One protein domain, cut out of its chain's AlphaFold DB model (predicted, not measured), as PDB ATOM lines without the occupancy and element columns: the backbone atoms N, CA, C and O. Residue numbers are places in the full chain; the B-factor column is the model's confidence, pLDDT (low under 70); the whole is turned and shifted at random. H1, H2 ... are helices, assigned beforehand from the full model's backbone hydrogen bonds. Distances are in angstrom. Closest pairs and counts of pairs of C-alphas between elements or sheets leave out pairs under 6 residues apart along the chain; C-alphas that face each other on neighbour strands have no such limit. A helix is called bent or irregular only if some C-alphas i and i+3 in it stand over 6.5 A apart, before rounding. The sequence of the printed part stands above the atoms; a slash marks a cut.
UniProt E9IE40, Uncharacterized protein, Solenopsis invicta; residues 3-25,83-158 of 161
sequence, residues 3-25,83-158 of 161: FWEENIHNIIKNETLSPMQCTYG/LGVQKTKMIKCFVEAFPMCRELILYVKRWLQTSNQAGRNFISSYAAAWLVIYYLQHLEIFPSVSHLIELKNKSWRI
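What this domain is: This is residues 3 to 25 and 83 to 158 of the 161 residues of an uncharacterized protein of Solenopsis invicta (UniProt E9IE40). The longest helix, H3, crosses H4 to make one end of a group of five helices; H2 sits in the middle, and H1 packs on its last residues, 93 to 97, on the side away from H3 and H4. H5 lies at the other end, near H1 but touching no helix, and residues 17 to 23, of which 17 belongs to H1, stick out. The printed part has 99 residues with five named helices, in the order H1, H2, H3, H4, H5, and no named strand; its class is all helix. It is only just compact, close to loose, with a radius of gyration of the C-alphas of 15.1 A and spans of 50 by 34 by 19 A.

How they stand to each other: H3, residues 99 to 114, touches H4, residues 125 to 138, at a steep tilt of 51 degrees, opposite ways; their closest C-alphas, those of Ile 105 and Ala 129, are 5.4 A apart. H2, residues 83 to 97, is the hub, touching three helices. H2 and H3 only just touch, with 3 pairs of C-alphas within 8 A, and touch only at the corner by their tight link; the closest C-alphas, those of Val 95 and Arg 102, are 5.4 A apart. H2 touches H4 with residues 91 to 94 alone, at a steep tilt of 54 degrees; the closest C-alphas, those of Phe 94 and Ile 133, are 7.5 A apart. H1, residues 3 to 17, touches H2 at a steep tilt of 42 degrees, opposite ways, with the C-alphas of Ile 8 and Ala 97 closest at 5.3 A. H5, residues 145 to 156, is close to H1 but not clearly touching, with the C-alphas of Ile 12 and Lys 152 closest at 7.6 A. H5 is apart from H2, H3 and H4. The helices that touch, those meeting only at the corner left out, are mostly crossed in their packing. Every O i to N i+4 pair is within hydrogen-bond range in H2, H3, H4 and H5; in H1 it is 8 of 11.

Where its parts are: H3 runs 23.1 A from C-alpha 99 at (196.439, 182.433, 189.173) to C-alpha 114. H1 begins at C-alpha 3 at (191.922, 175.076, 180.400) and is 23.4 A long; it is neither bent nor irregular, but only just: C-alphas 14 and 17 are 6.4 A apart. H2 is 21.2 A long, H4 20.0 A, and H5 16.9 A, ending at C-alpha 156 at (214.113, 166.489, 174.833).

The domain as a whole: The two C-alphas farthest apart, those of Asn 116 and Ile 158, are 49.8 A apart. Residues 26 to 82 are not printed, and C-alphas 25 and 83 are 10.0 A apart across this cut, which lies in the link from H1 to H2. Of the links that are printed whole, H3 to H4 and H4 to H5 are short. The mean pLDDT of the printed part is 79.9, and residues 3 to 25 and 154 to 158 are under 70.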
ATOM      1  N   PHE A   3     191.261 173.806 180.756       52.94
ATOM      2  CA  PHE A   3     191.922 175.076 180.400       52.94
ATOM      3  C   PHE A   3     193.333 175.258 180.999       52.94
ATOM      4  O   PHE A   3     194.162 175.973 180.444       52.94
ATOM      5  N   TRP A   4     193.632 174.622 182.135       56.69
ATOM      6  CA  TRP A   4     194.908 174.818 182.840       56.69
ATOM      7  C   TRP A   4     195.979 173.795 182.454       56.69
ATOM      8  O   TRP A   4     197.164 174.110 182.537       56.69
ATOM      9  N   GLU A   5     195.583 172.612 181.975       58.16
ATOM     10  CA  GLU A   5     196.516 171.581 181.503       58.16
ATOM     11  C   GLU A   5     197.336 172.095 180.318       58.16
ATOM     12  O   GLU A   5     198.566 172.062 180.359       58.16
ATOM     13  N   GLU A   6     196.679 172.666 179.303       60.50
ATOM     14  CA  GLU A   6     197.356 173.257 178.143       60.50
ATOM     15  C   GLU A   6     198.297 174.397 178.551       60.50
ATOM     16  O   GLU A   6     199.419 174.479 178.050       60.50
ATOM     17  N   ASN A   7     197.901 175.229 179.517       64.69
ATOM     18  CA  ASN A   7     198.739 176.314 180.028       64.69
ATOM     19  C   ASN A   7     199.976 175.798 180.776       64.69
ATOM     20  O   ASN A   7     201.075 176.291 180.526       64.69
ATOM     21  N   ILE A   8     199.848 174.767 181.620       62.00
ATOM     22  CA  ILE A   8     201.002 174.120 182.274       62.00
ATOM     23  C   ILE A   8     201.928 173.499 181.228       62.00
ATOM     24  O   ILE A   8     203.142 173.701 181.281       62.00
ATOM     25  N   HIS A   9     201.375 172.776 180.252       63.59
ATOM     26  CA  HIS A   9     202.155 172.188 179.167       63.59
ATOM     27  C   HIS A   9     202.897 173.254 178.348       63.59
ATOM     28  O   HIS A   9     204.071 173.060 178.026       63.59
ATOM     29  N   ASN A  10     202.251 174.380 178.045       63.09
ATOM     30  CA  ASN A  10     202.844 175.486 177.298       63.09
ATOM     31  C   ASN A  10     203.913 176.227 178.109       63.09
ATOM     32  O   ASN A  10     204.959 176.558 177.562       63.09
ATOM     33  N   ILE A  11     203.720 176.427 179.416       63.44
ATOM     34  CA  ILE A  11     204.725 177.051 180.295       63.44
ATOM     35  C   ILE A  11     205.962 176.160 180.419       63.44
ATOM     36  O   ILE A  11     207.083 176.637 180.247       63.44
ATOM     37  N   ILE A  12     205.776 174.849 180.606       59.38
ATOM     38  CA  ILE A  12     206.887 173.885 180.649       59.38
ATOM     39  C   ILE A  12     207.644 173.848 179.319       59.38
ATOM     40  O   ILE A  12     208.859 173.658 179.323       59.38
ATOM     41  N   LYS A  13     206.947 174.043 178.194       60.06
ATOM     42  CA  LYS A  13     207.551 174.163 176.861       60.06
ATOM     43  C   LYS A  13     208.175 175.531 176.575       60.06
ATOM     44  O   LYS A  13     209.011 175.585 175.693       60.06
ATOM     45  N   ASN A  14     207.803 176.610 177.266       53.56
ATOM     46  CA  ASN A  14     208.286 177.970 176.975       53.56
ATOM     47  C   ASN A  14     209.395 178.443 177.930       53.56
ATOM     48  O   ASN A  14     210.251 179.229 177.524       53.56
ATOM     49  N   GLU A  15     209.485 177.913 179.157       54.25
ATOM     50  CA  GLU A  15     210.680 178.095 180.005       54.25
ATOM     51  C   GLU A  15     211.940 177.407 179.414       54.25
ATOM     52  O   GLU A  15     213.046 177.567 179.937       54.25
ATOM     53  N   THR A  16     211.812 176.672 178.299       50.22
ATOM     54  CA  THR A  16     212.898 175.935 177.626       50.22
ATOM     55  C   THR A  16     213.850 176.792 176.788       50.22
ATOM     56  O   THR A  16     214.787 176.239 176.218       50.22
ATOM     57  N   LEU A  17     213.653 178.110 176.682       39.06
ATOM     58  CA  LEU A  17     214.544 178.983 175.898       39.06
ATOM     59  C   LEU A  17     215.737 179.547 176.682       39.06
ATOM     60  O   LEU A  17     216.578 180.227 176.102       39.06
ATOM     61  N   SER A  18     215.874 179.233 177.972       35.69
ATOM     62  CA  SER A  18     217.141 179.457 178.672       35.69
ATOM     63  C   SER A  18     217.883 178.126 178.773       35.69
ATOM     64  O   SER A  18     217.371 177.214 179.434       35.69
ATOM     65  N   PRO A  19     219.059 177.970 178.131       38.00
ATOM     66  CA  PRO A  19     219.830 176.742 178.223       38.00
ATOM     67  C   PRO A  19     220.040 176.407 179.698       38.00
ATOM     68  O   PRO A  19     220.642 177.174 180.450       38.00
ATOM     69  N   MET A  20     219.542 175.249 180.127       42.97
ATOM     70  CA  MET A  20     219.979 174.611 181.363       42.97
ATOM     71  C   MET A  20     221.453 174.210 181.207       42.97
ATOM     72  O   MET A  20     221.777 173.042 181.047       42.97
ATOM     73  N   GLN A  21     222.356 175.187 181.253       38.03
ATOM     74  CA  GLN A  21     223.804 175.001 181.360       38.03
ATOM     75  C   GLN A  21     224.275 175.226 182.803       38.03
ATOM     76  O   GLN A  21     225.342 175.766 183.059       38.03
ATOM     77  N   CYS A  22     223.477 174.803 183.781       39.88
ATOM     78  CA  CYS A  22     224.012 174.516 185.103       39.88
ATOM     79  C   CYS A  22     223.985 172.999 185.226       39.88
ATOM     80  O   CYS A  22     222.912 172.403 185.304       39.88
ATOM     81  N   THR A  23     225.150 172.367 185.137       38.50
ATOM     82  CA  THR A  23     225.313 170.927 185.331       38.50
ATOM     83  C   THR A  23     224.883 170.569 186.753       38.50
ATOM     84  O   THR A  23     225.671 170.638 187.697       38.50
ATOM     85  N   TYR A  24     223.611 170.210 186.926       48.66
ATOM     86  CA  TYR A  24     223.115 169.573 188.140       48.66
ATOM     87  C   TYR A  24     223.802 168.215 188.256       48.66
ATOM     88  O   TYR A  24     223.504 167.301 187.494       48.66
ATOM     89  N   GLY A  25     224.762 168.091 189.172       44.00
ATOM     90  CA  GLY A  25     225.480 166.826 189.345       44.00
ATOM     91  C   GLY A  25     226.655 166.872 190.312       44.00
ATOM     92  O   GLY A  25     226.950 165.868 190.951       44.00
ATOM     93  N   LEU A  83     219.872 173.401 193.298       82.56
ATOM     94  CA  LEU A  83     218.585 172.703 193.475       82.56
ATOM     95  C   LEU A  83     217.507 173.607 194.090       82.56
ATOM     96  O   LEU A  83     216.328 173.474 193.772       82.56
ATOM     97  N   GLY A  84     217.897 174.544 194.962       84.06
ATOM     98  CA  GLY A  84     216.991 175.564 195.498       84.06
ATOM     99  C   GLY A  84     216.354 176.413 194.397       84.06
ATOM    100  O   GLY A  84     215.139 176.593 194.389       84.06
ATOM    101  N   VAL A  85     217.156 176.841 193.420       86.25
ATOM    102  CA  VAL A  85     216.704 177.643 192.276       86.25
ATOM    103  C   VAL A  85     215.690 176.868 191.438       86.25
ATOM    104  O   VAL A  85     214.647 177.414 191.091       86.25
ATOM    105  N   GLN A  86     215.947 175.586 191.160       85.06
ATOM    106  CA  GLN A  86     215.026 174.758 190.371       85.06
ATOM    107  C   GLN A  86     213.674 174.576 191.050       85.06
ATOM    108  O   GLN A  86     212.638 174.692 190.402       85.06
ATOM    109  N   LYS A  87     213.664 174.349 192.364       88.19
ATOM    110  CA  LYS A  87     212.401 174.214 193.095       88.19
ATOM    111  C   LYS A  87     211.601 175.517 193.089       88.19
ATOM    112  O   LYS A  87     210.387 175.474 192.930       88.19
ATOM    113  N   THR A  88     212.263 176.669 193.207       91.25
ATOM    114  CA  THR A  88     211.587 177.972 193.111       91.25
ATOM    115  C   THR A  88     211.039 178.230 191.706       91.25
ATOM    116  O   THR A  88     209.911 178.699 191.586       91.25
ATOM    117  N   LYS A  89     211.777 177.867 190.646       88.81
ATOM    118  CA  LYS A  89     211.270 177.914 189.260       88.81
ATOM    119  C   LYS A  89     210.036 177.033 189.080       88.81
ATOM    120  O   LYS A  89     209.049 177.463 188.503       88.81
ATOM    121  N   MET A  90     210.047 175.840 189.666       90.00
ATOM    122  CA  MET A  90     208.897 174.946 189.613       90.00
ATOM    123  C   MET A  90     207.658 175.530 190.311       90.00
ATOM    124  O   MET A  90     206.569 175.483 189.748       90.00
ATOM    125  N   ILE A  91     207.808 176.137 191.496       93.31
ATOM    126  CA  ILE A  91     206.704 176.863 192.153       93.31
ATOM    127  C   ILE A  91     206.196 177.992 191.247       93.31
ATOM    128  O   ILE A  91     204.987 178.164 191.105       93.31
ATOM    129  N   LYS A  92     207.112 178.749 190.630       91.69
ATOM    130  CA  LYS A  92     206.772 179.829 189.701       91.69
ATOM    131  C   LYS A  92     205.929 179.312 188.531       91.69
ATOM    132  O   LYS A  92     204.881 179.893 188.281       91.69
ATOM    133  N   CYS A  93     206.309 178.194 187.907       89.12
ATOM    134  CA  CYS A  93     205.522 177.566 186.842       89.12
ATOM    135  C   CYS A  93     204.080 177.277 187.277       89.12
ATOM    136  O   CYS A  93     203.152 177.620 186.555       89.12
ATOM    137  N   PHE A  94     203.869 176.676 188.454       91.12
ATOM    138  CA  PHE A  94     202.513 176.396 188.946       91.12
ATOM    139  C   PHE A  94     201.704 177.672 189.192       91.12
ATOM    140  O   PHE A  94     200.523 177.736 188.861       91.12
ATOM    141  N   VAL A  95     202.343 178.691 189.766       92.56
ATOM    142  CA  VAL A  95     201.717 179.986 190.053       92.56
ATOM    143  C   VAL A  95     201.330 180.728 188.774       92.56
ATOM    144  O   VAL A  95     200.237 181.281 188.705       92.56
ATOM    145  N   GLU A  96     202.208 180.743 187.773       89.12
ATOM    146  CA  GLU A  96     201.939 181.374 186.476       89.12
ATOM    147  C   GLU A  96     200.902 180.594 185.678       89.12
ATOM    148  O   GLU A  96     200.060 181.191 185.010       89.12
ATOM    149  N   ALA A  97     200.923 179.268 185.790       86.75
ATOM    150  CA  ALA A  97     199.958 178.431 185.117       86.75
ATOM    151  C   ALA A  97     198.555 178.569 185.685       86.75
ATOM    152  O   ALA A  97     197.616 178.397 184.930       86.75
ATOM    153  N   PHE A  98     198.394 178.859 186.978       89.12
ATOM    154  CA  PHE A  98     197.084 178.951 187.611       89.12
ATOM    155  C   PHE A  98     197.044 180.090 188.636       89.12
ATOM    156  O   PHE A  98     197.471 179.901 189.778       89.12
ATOM    157  N   PRO A  99     196.481 181.264 188.292       88.62
ATOM    158  CA  PRO A  99     196.439 182.433 189.173       88.62
ATOM    159  C   PRO A  99     195.829 182.157 190.555       88.62
ATOM    160  O   PRO A  99     196.346 182.652 191.560       88.62
ATOM    161  N   MET A 100     194.807 181.293 190.637       93.00
ATOM    162  CA  MET A 100     194.193 180.901 191.916       93.00
ATOM    163  C   MET A 100     195.169 180.147 192.835       93.00
ATOM    164  O   MET A 100     195.025 180.197 194.056       93.00
ATOM    165  N   CYS A 101     196.212 179.505 192.292       94.62
ATOM    166  CA  CYS A 101     197.292 178.927 193.094       94.62
ATOM    167  C   CYS A 101     197.986 180.009 193.926       94.62
ATOM    168  O   CYS A 101     198.190 179.834 195.127       94.62
ATOM    169  N   ARG A 102     198.303 181.160 193.316       95.31
ATOM    170  CA  ARG A 102     198.938 182.281 194.019       95.31
ATOM    171  C   ARG A 102     198.059 182.793 195.151       95.31
ATOM    172  O   ARG A 102     198.557 183.023 196.251       95.31
ATOM    173  N   GLU A 103     196.776 182.984 194.873       96.62
ATOM    174  CA  GLU A 103     195.803 183.473 195.851       96.62
ATOM    175  C   GLU A 103     195.685 182.513 197.032       96.62
ATOM    176  O   GLU A 103     195.793 182.939 198.182       96.62
ATOM    177  N   LEU A 104     195.585 181.211 196.758       97.44
ATOM    178  CA  LEU A 104     195.505 180.186 197.790       97.44
ATOM    179  C   LEU A 104     196.798 180.097 198.618       97.44
ATOM    180  O   LEU A 104     196.733 180.014 199.843       97.44
ATOM    181  N   ILE A 105     197.975 180.206 197.989       97.56
ATOM    182  CA  ILE A 105     199.263 180.290 198.700       97.56
ATOM    183  C   ILE A 105     199.281 181.496 199.643       97.56
ATOM    184  O   ILE A 105     199.686 181.366 200.800       97.56
ATOM    185  N   LEU A 106     198.855 182.672 199.179       96.94
ATOM    186  CA  LEU A 106     198.823 183.878 200.006       96.94
ATOM    187  C   LEU A 106     197.814 183.758 201.151       96.94
ATOM    188  O   LEU A 106     198.134 184.147 202.276       96.94
ATOM    189  N   TYR A 107     196.644 183.173 200.889       97.56
ATOM    190  CA  TYR A 107     195.628 182.912 201.901       97.56
ATOM    191  C   TYR A 107     196.159 181.985 202.997       97.56
ATOM    192  O   TYR A 107     196.152 182.357 204.169       97.56
ATOM    193  N   VAL A 108     196.704 180.821 202.625       97.00
ATOM    194  CA  VAL A 108     197.261 179.848 203.577       97.00
ATOM    195  C   VAL A 108     198.419 180.454 204.362       97.00
ATOM    196  O   VAL A 108     198.475 180.305 205.579       97.00
ATOM    197  N   LYS A 109     199.319 181.203 203.711       95.69
ATOM    198  CA  LYS A 109     200.409 181.902 204.410       95.69
ATOM    199  C   LYS A 109     199.885 182.875 205.461       95.69
ATOM    200  O   LYS A 109     200.406 182.889 206.573       95.69
ATOM    201  N   ARG A 110     198.872 183.678 205.122       95.81
ATOM    202  CA  ARG A 110     198.274 184.637 206.058       95.81
ATOM    203  C   ARG A 110     197.553 183.922 207.196       95.81
ATOM    204  O   ARG A 110     197.731 184.298 208.348       95.81
ATOM    205  N   TRP A 111     196.806 182.866 206.892       96.06
ATOM    206  CA  TRP A 111     196.136 182.050 207.899       96.06
ATOM    207  C   TRP A 111     197.131 181.434 208.891       96.06
ATOM    208  O   TRP A 111     196.931 181.562 210.095       96.06
ATOM    209  N   LEU A 112     198.242 180.863 208.409       95.88
ATOM    210  CA  LEU A 112     199.314 180.323 209.254       95.88
ATOM    211  C   LEU A 112     199.959 181.386 210.149       95.88
ATOM    212  O   LEU A 112     200.319 181.102 211.288       95.88
ATOM    213  N   GLN A 113     200.111 182.615 209.651       93.12
ATOM    214  CA  GLN A 113     200.603 183.728 210.463       93.12
ATOM    215  C   GLN A 113     199.608 184.094 211.567       93.12
ATOM    216  O   GLN A 113     200.000 184.224 212.722       93.12
ATOM    217  N   THR A 114     198.321 184.221 211.236       94.38
ATOM    218  CA  THR A 114     197.277 184.588 212.204       94.38
ATOM    219  C   THR A 114     197.007 183.485 213.233       94.38
ATOM    220  O   THR A 114     196.658 183.793 214.367       94.38
ATOM    221  N   SER A 115     197.216 182.212 212.887       93.62
ATOM    222  CA  SER A 115     197.097 181.076 213.815       93.62
ATOM    223  C   SER A 115     198.370 180.791 214.623       93.62
ATOM    224  O   SER A 115     198.419 179.813 215.370       93.62
ATOM    225  N   ASN A 116     199.403 181.632 214.488       90.25
ATOM    226  CA  ASN A 116     200.705 181.462 215.133       90.25
ATOM    227  C   ASN A 116     201.397 180.123 214.780       90.25
ATOM    228  O   ASN A 116     202.130 179.558 215.586       90.25
ATOM    229  N   GLN A 117     201.151 179.614 213.567       89.38
ATOM    230  CA  GLN A 117     201.731 178.386 212.998       89.38
ATOM    231  C   GLN A 117     202.725 178.679 211.857       89.38
ATOM    232  O   GLN A 117     203.037 177.808 211.040       89.38
ATOM    233  N   ALA A 118     203.230 179.910 211.774       89.44
ATOM    234  CA  ALA A 118     204.233 180.322 210.798       89.44
ATOM    235  C   ALA A 118     205.574 180.626 211.478       89.44
ATOM    236  O   ALA A 118     205.621 181.172 212.575       89.44
ATOM    237  N   GLY A 119     206.680 180.330 210.791       83.88
ATOM    238  CA  GLY A 119     208.022 180.739 211.222       83.88
ATOM    239  C   GLY A 119     209.034 179.600 211.257       83.88
ATOM    240  O   GLY A 119     208.779 178.509 210.754       83.88
ATOM    241  N   ARG A 120     210.210 179.869 211.843       74.75
ATOM    242  CA  ARG A 120     211.370 178.955 211.848       74.75
ATOM    243  C   ARG A 120     211.070 177.594 212.492       74.75
ATOM    244  O   ARG A 120     211.606 176.594 212.031       74.75
ATOM    245  N   ASN A 121     210.213 177.571 213.511       82.19
ATOM    246  CA  ASN A 121     209.863 176.360 214.261       82.19
ATOM    247  C   ASN A 121     208.535 175.728 213.809       82.19
ATOM    248  O   ASN A 121     208.133 174.707 214.356       82.19
ATOM    249  N   PHE A 122     207.856 176.330 212.829       91.00
ATOM    250  CA  PHE A 122     206.556 175.886 212.332       91.00
ATOM    251  C   PHE A 122     206.591 175.765 210.802       91.00
ATOM    252  O   PHE A 122     207.607 175.393 210.209       91.00
ATOM    253  N   ILE A 123     205.483 176.072 210.129       90.88
ATOM    254  CA  ILE A 123     205.393 175.967 208.680       90.88
ATOM    255  C   ILE A 123     206.075 177.186 208.050       90.88
ATOM    256  O   ILE A 123     205.677 178.340 208.230       90.88
ATOM    257  N   SER A 124     207.135 176.926 207.285       92.38
ATOM    258  CA  SER A 124     207.807 177.960 206.496       92.38
ATOM    259  C   SER A 124     206.941 178.412 205.315       92.38
ATOM    260  O   SER A 124     206.126 177.652 204.793       92.38
ATOM    261  N   SER A 125     207.178 179.627 204.805       92.25
ATOM    262  CA  SER A 125     206.506 180.116 203.585       92.25
ATOM    263  C   SER A 125     206.702 179.185 202.381       92.25
ATOM    264  O   SER A 125     205.814 179.063 201.543       92.25
ATOM    265  N   TYR A 126     207.863 178.533 202.301       93.00
ATOM    266  CA  TYR A 126     208.179 177.575 201.249       93.00
ATOM    267  C   TYR A 126     207.373 176.277 201.404       93.00
ATOM    268  O   TYR A 126     206.812 175.784 200.430       93.00
ATOM    269  N   ALA A 127     207.262 175.755 202.630       94.50
ATOM    270  CA  ALA A 127     206.431 174.588 202.919       94.50
ATOM    271  C   ALA A 127     204.942 174.871 202.663       94.50
ATOM    272  O   ALA A 127     204.268 174.039 202.068       94.50
ATOM    273  N   ALA A 128     204.451 176.063 203.020       95.81
ATOM    274  CA  ALA A 128     203.080 176.484 202.729       95.81
ATOM    275  C   ALA A 128     202.783 176.515 201.219       95.81
ATOM    276  O   ALA A 128     201.725 176.062 200.792       95.81
ATOM    277  N   ALA A 129     203.727 176.996 200.399       96.81
ATOM    278  CA  ALA A 129     203.573 176.981 198.945       96.81
ATOM    279  C   ALA A 129     203.445 175.550 198.397       96.81
ATOM    280  O   ALA A 129     202.535 175.261 197.623       96.81
ATOM    281  N   TRP A 130     204.312 174.638 198.844       96.56
ATOM    282  CA  TRP A 130     204.246 173.232 198.439       96.56
ATOM    283  C   TRP A 130     203.010 172.505 198.957       96.56
ATOM    284  O   TRP A 130     202.475 171.678 198.231       96.56
ATOM    285  N   LEU A 131     202.531 172.823 200.162       96.94
ATOM    286  CA  LEU A 131     201.289 172.270 200.700       96.94
ATOM    287  C   LEU A 131     200.104 172.583 199.780       96.94
ATOM    288  O   LEU A 131     199.308 171.701 199.472       96.94
ATOM    289  N   VAL A 132     200.018 173.825 199.303       97.69
ATOM    290  CA  VAL A 132     198.965 174.254 198.375       97.69
ATOM    291  C   VAL A 132     199.112 173.583 197.012       97.69
ATOM    292  O   VAL A 132     198.127 173.090 196.474       97.69
ATOM    293  N   ILE A 133     200.329 173.515 196.464       96.00
ATOM    294  CA  ILE A 133     200.584 172.804 195.200       96.00
ATOM    295  C   ILE A 133     200.187 171.331 195.327       96.00
ATOM    296  O   ILE A 133     199.491 170.817 194.460       96.00
ATOM    297  N   TYR A 134     200.574 170.669 196.417       96.50
ATOM    298  CA  TYR A 134     200.219 169.278 196.683       96.50
ATOM    299  C   TYR A 134     198.704 169.085 196.808       96.50
ATOM    300  O   TYR A 134     198.152 168.149 196.241       96.50
ATOM    301  N   TYR A 135     198.012 169.992 197.497       96.75
ATOM    302  CA  TYR A 135     196.554 169.973 197.578       96.75
ATOM    303  C   TYR A 135     195.900 170.090 196.191       96.75
ATOM    304  O   TYR A 135     195.008 169.315 195.862       96.75
ATOM    305  N   LEU A 136     196.387 170.998 195.341       94.81
ATOM    306  CA  LEU A 136     195.903 171.143 193.964       94.81
ATOM    307  C   LEU A 136     196.240 169.924 193.090       94.81
ATOM    308  O   LEU A 136     195.460 169.581 192.207       94.81
ATOM    309  N   GLN A 137     197.358 169.240 193.348       94.06
ATOM    310  CA  GLN A 137     197.671 167.955 192.712       94.06
ATOM    311  C   GLN A 137     196.712 166.850 193.155       94.06
ATOM    312  O   GLN A 137     196.277 166.052 192.334       94.06
ATOM    313  N   HIS A 138     196.357 166.813 194.440       94.12
ATOM    314  CA  HIS A 138     195.406 165.843 194.976       94.12
ATOM    315  C   HIS A 138     193.990 166.034 194.413       94.12
ATOM    316  O   HIS A 138     193.275 165.060 194.218       94.12
ATOM    317  N   LEU A 139     193.606 167.277 194.109       94.12
ATOM    318  CA  LEU A 139     192.368 167.602 193.392       94.12
ATOM    319  C   LEU A 139     192.455 167.387 191.871       94.12
ATOM    320  O   LEU A 139     191.540 167.792 191.159       94.12
ATOM    321  N   GLU A 140     193.563 166.836 191.371       89.75
ATOM    322  CA  GLU A 140     193.825 166.625 189.940       89.75
ATOM    323  C   GLU A 140     193.791 167.921 189.102       89.75
ATOM    324  O   GLU A 140     193.689 167.889 187.880       89.75
ATOM    325  N   ILE A 141     193.930 169.089 189.742       88.75
ATOM    326  CA  ILE A 141     194.064 170.387 189.057       88.75
ATOM    327  C   ILE A 141     195.478 170.539 188.490       88.75
ATOM    328  O   ILE A 141     195.673 171.130 187.428       88.75
ATOM    329  N   PHE A 142     196.474 170.023 189.215       89.12
ATOM    330  CA  PHE A 142     197.866 170.007 188.788       89.12
ATOM    331  C   PHE A 142     198.371 168.581 188.558       89.12
ATOM    332  O   PHE A 142     198.088 167.691 189.358       89.12
ATOM    333  N   PRO A 143     199.215 168.361 187.537       88.88
ATOM    334  CA  PRO A 143     199.904 167.092 187.377       88.88
ATOM    335  C   PRO A 143     200.936 166.876 188.491       88.88
ATOM    336  O   PRO A 143     201.496 167.819 189.067       88.88
ATOM    337  N   SER A 144     201.249 165.608 188.756       89.62
ATOM    338  CA  SER A 144     202.327 165.244 189.675       89.62
ATOM    339  C   SER A 144     203.691 165.700 189.145       89.62
ATOM    340  O   SER A 144     203.927 165.787 187.939       89.62
ATOM    341  N   VAL A 145     204.638 165.943 190.055       88.44
ATOM    342  CA  VAL A 145     206.019 166.307 189.688       88.44
ATOM    343  C   VAL A 145     206.663 165.249 188.790       88.44
ATOM    344  O   VAL A 145     207.328 165.594 187.817       88.44
ATOM    345  N   SER A 146     206.431 163.966 189.080       87.19
ATOM    346  CA  SER A 146     206.944 162.849 188.279       87.19
ATOM    347  C   SER A 146     206.427 162.898 186.843       87.19
ATOM    348  O   SER A 146     207.216 162.788 185.906       87.19
ATOM    349  N   HIS A 147     205.132 163.166 186.662       85.38
ATOM    350  CA  HIS A 147     204.539 163.310 185.337       85.38
ATOM    351  C   HIS A 147     205.168 164.476 184.556       85.38
ATOM    352  O   HIS A 147     205.518 164.332 183.384       85.38
ATOM    353  N   LEU A 148     205.405 165.614 185.216       84.50
ATOM    354  CA  LEU A 148     206.078 166.758 184.592       84.50
ATOM    355  C   LEU A 148     207.515 166.438 184.153       84.50
ATOM    356  O   LEU A 148     207.945 166.855 183.075       84.50
ATOM    357  N   ILE A 149     208.255 165.671 184.959       82.38
ATOM    358  CA  ILE A 149     209.610 165.214 184.616       82.38
ATOM    359  C   ILE A 149     209.576 164.291 183.390       82.38
ATOM    360  O   ILE A 149     210.393 164.447 182.480       82.38
ATOM    361  N   GLU A 150     208.625 163.358 183.327       81.38
ATOM    362  CA  GLU A 150     208.454 162.468 182.175       81.38
ATOM    363  C   GLU A 150     208.143 163.234 180.886       81.38
ATOM    364  O   GLU A 150     208.757 162.967 179.850       81.38
ATOM    365  N   LEU A 151     207.232 164.210 180.943       77.44
ATOM    366  CA  LEU A 151     206.896 165.067 179.803       77.44
ATOM    367  C   LEU A 151     208.122 165.815 179.278       77.44
ATOM    368  O   LEU A 151     208.372 165.831 178.074       77.44
ATOM    369  N   LYS A 152     208.930 166.385 180.176       71.81
ATOM    370  CA  LYS A 152     210.175 167.060 179.800       71.81
ATOM    371  C   LYS A 152     211.164 166.105 179.127       71.81
ATOM    372  O   LYS A 152     211.725 166.436 178.082       71.81
ATOM    373  N   ASN A 153     211.367 164.921 179.705       74.50
ATOM    374  CA  ASN A 153     212.281 163.917 179.157       74.50
ATOM    375  C   ASN A 153     211.838 163.429 177.769       74.50
ATOM    376  O   ASN A 153     212.687 163.131 176.929       74.50
ATOM    377  N   LYS A 154     210.525 163.378 177.506       66.88
ATOM    378  CA  LYS A 154     209.969 163.090 176.176       66.88
ATOM    379  C   LYS A 154     210.237 164.232 175.189       66.88
ATOM    380  O   LYS A 154     210.728 163.956 174.104       66.88
ATOM    381  N   SER A 155     210.007 165.492 175.571       59.00
ATOM    382  CA  SER A 155     210.256 166.664 174.709       59.00
ATOM    383  C   SER A 155     211.721 166.804 174.275       59.00
ATOM    384  O   SER A 155     211.990 167.124 173.122       59.00
ATOM    385  N   TRP A 156     212.677 166.507 175.163       51.66
ATOM    386  CA  TRP A 156     214.113 166.489 174.833       51.66
ATOM    387  C   TRP A 156     214.471 165.445 173.761       51.66
ATOM    388  O   TRP A 156     215.354 165.675 172.941       51.66
ATOM    389  N   ARG A 157     213.788 164.295 173.742       56.75
ATOM    390  CA  ARG A 157     214.132 163.169 172.861       56.75
ATOM    391  C   ARG A 157     213.703 163.350 171.398       56.75
ATOM    392  O   ARG A 157     214.082 162.523 170.579       56.75
ATOM    393  N   ILE A 158     212.931 164.386 171.057       53.31
ATOM    394  CA  ILE A 158     212.287 164.501 169.732       53.31
ATOM    395  C   ILE A 158     213.133 165.270 168.688       53.31
ATOM    396  O   ILE A 158     212.855 165.154 167.500       53.31
TER     397      ILE A 158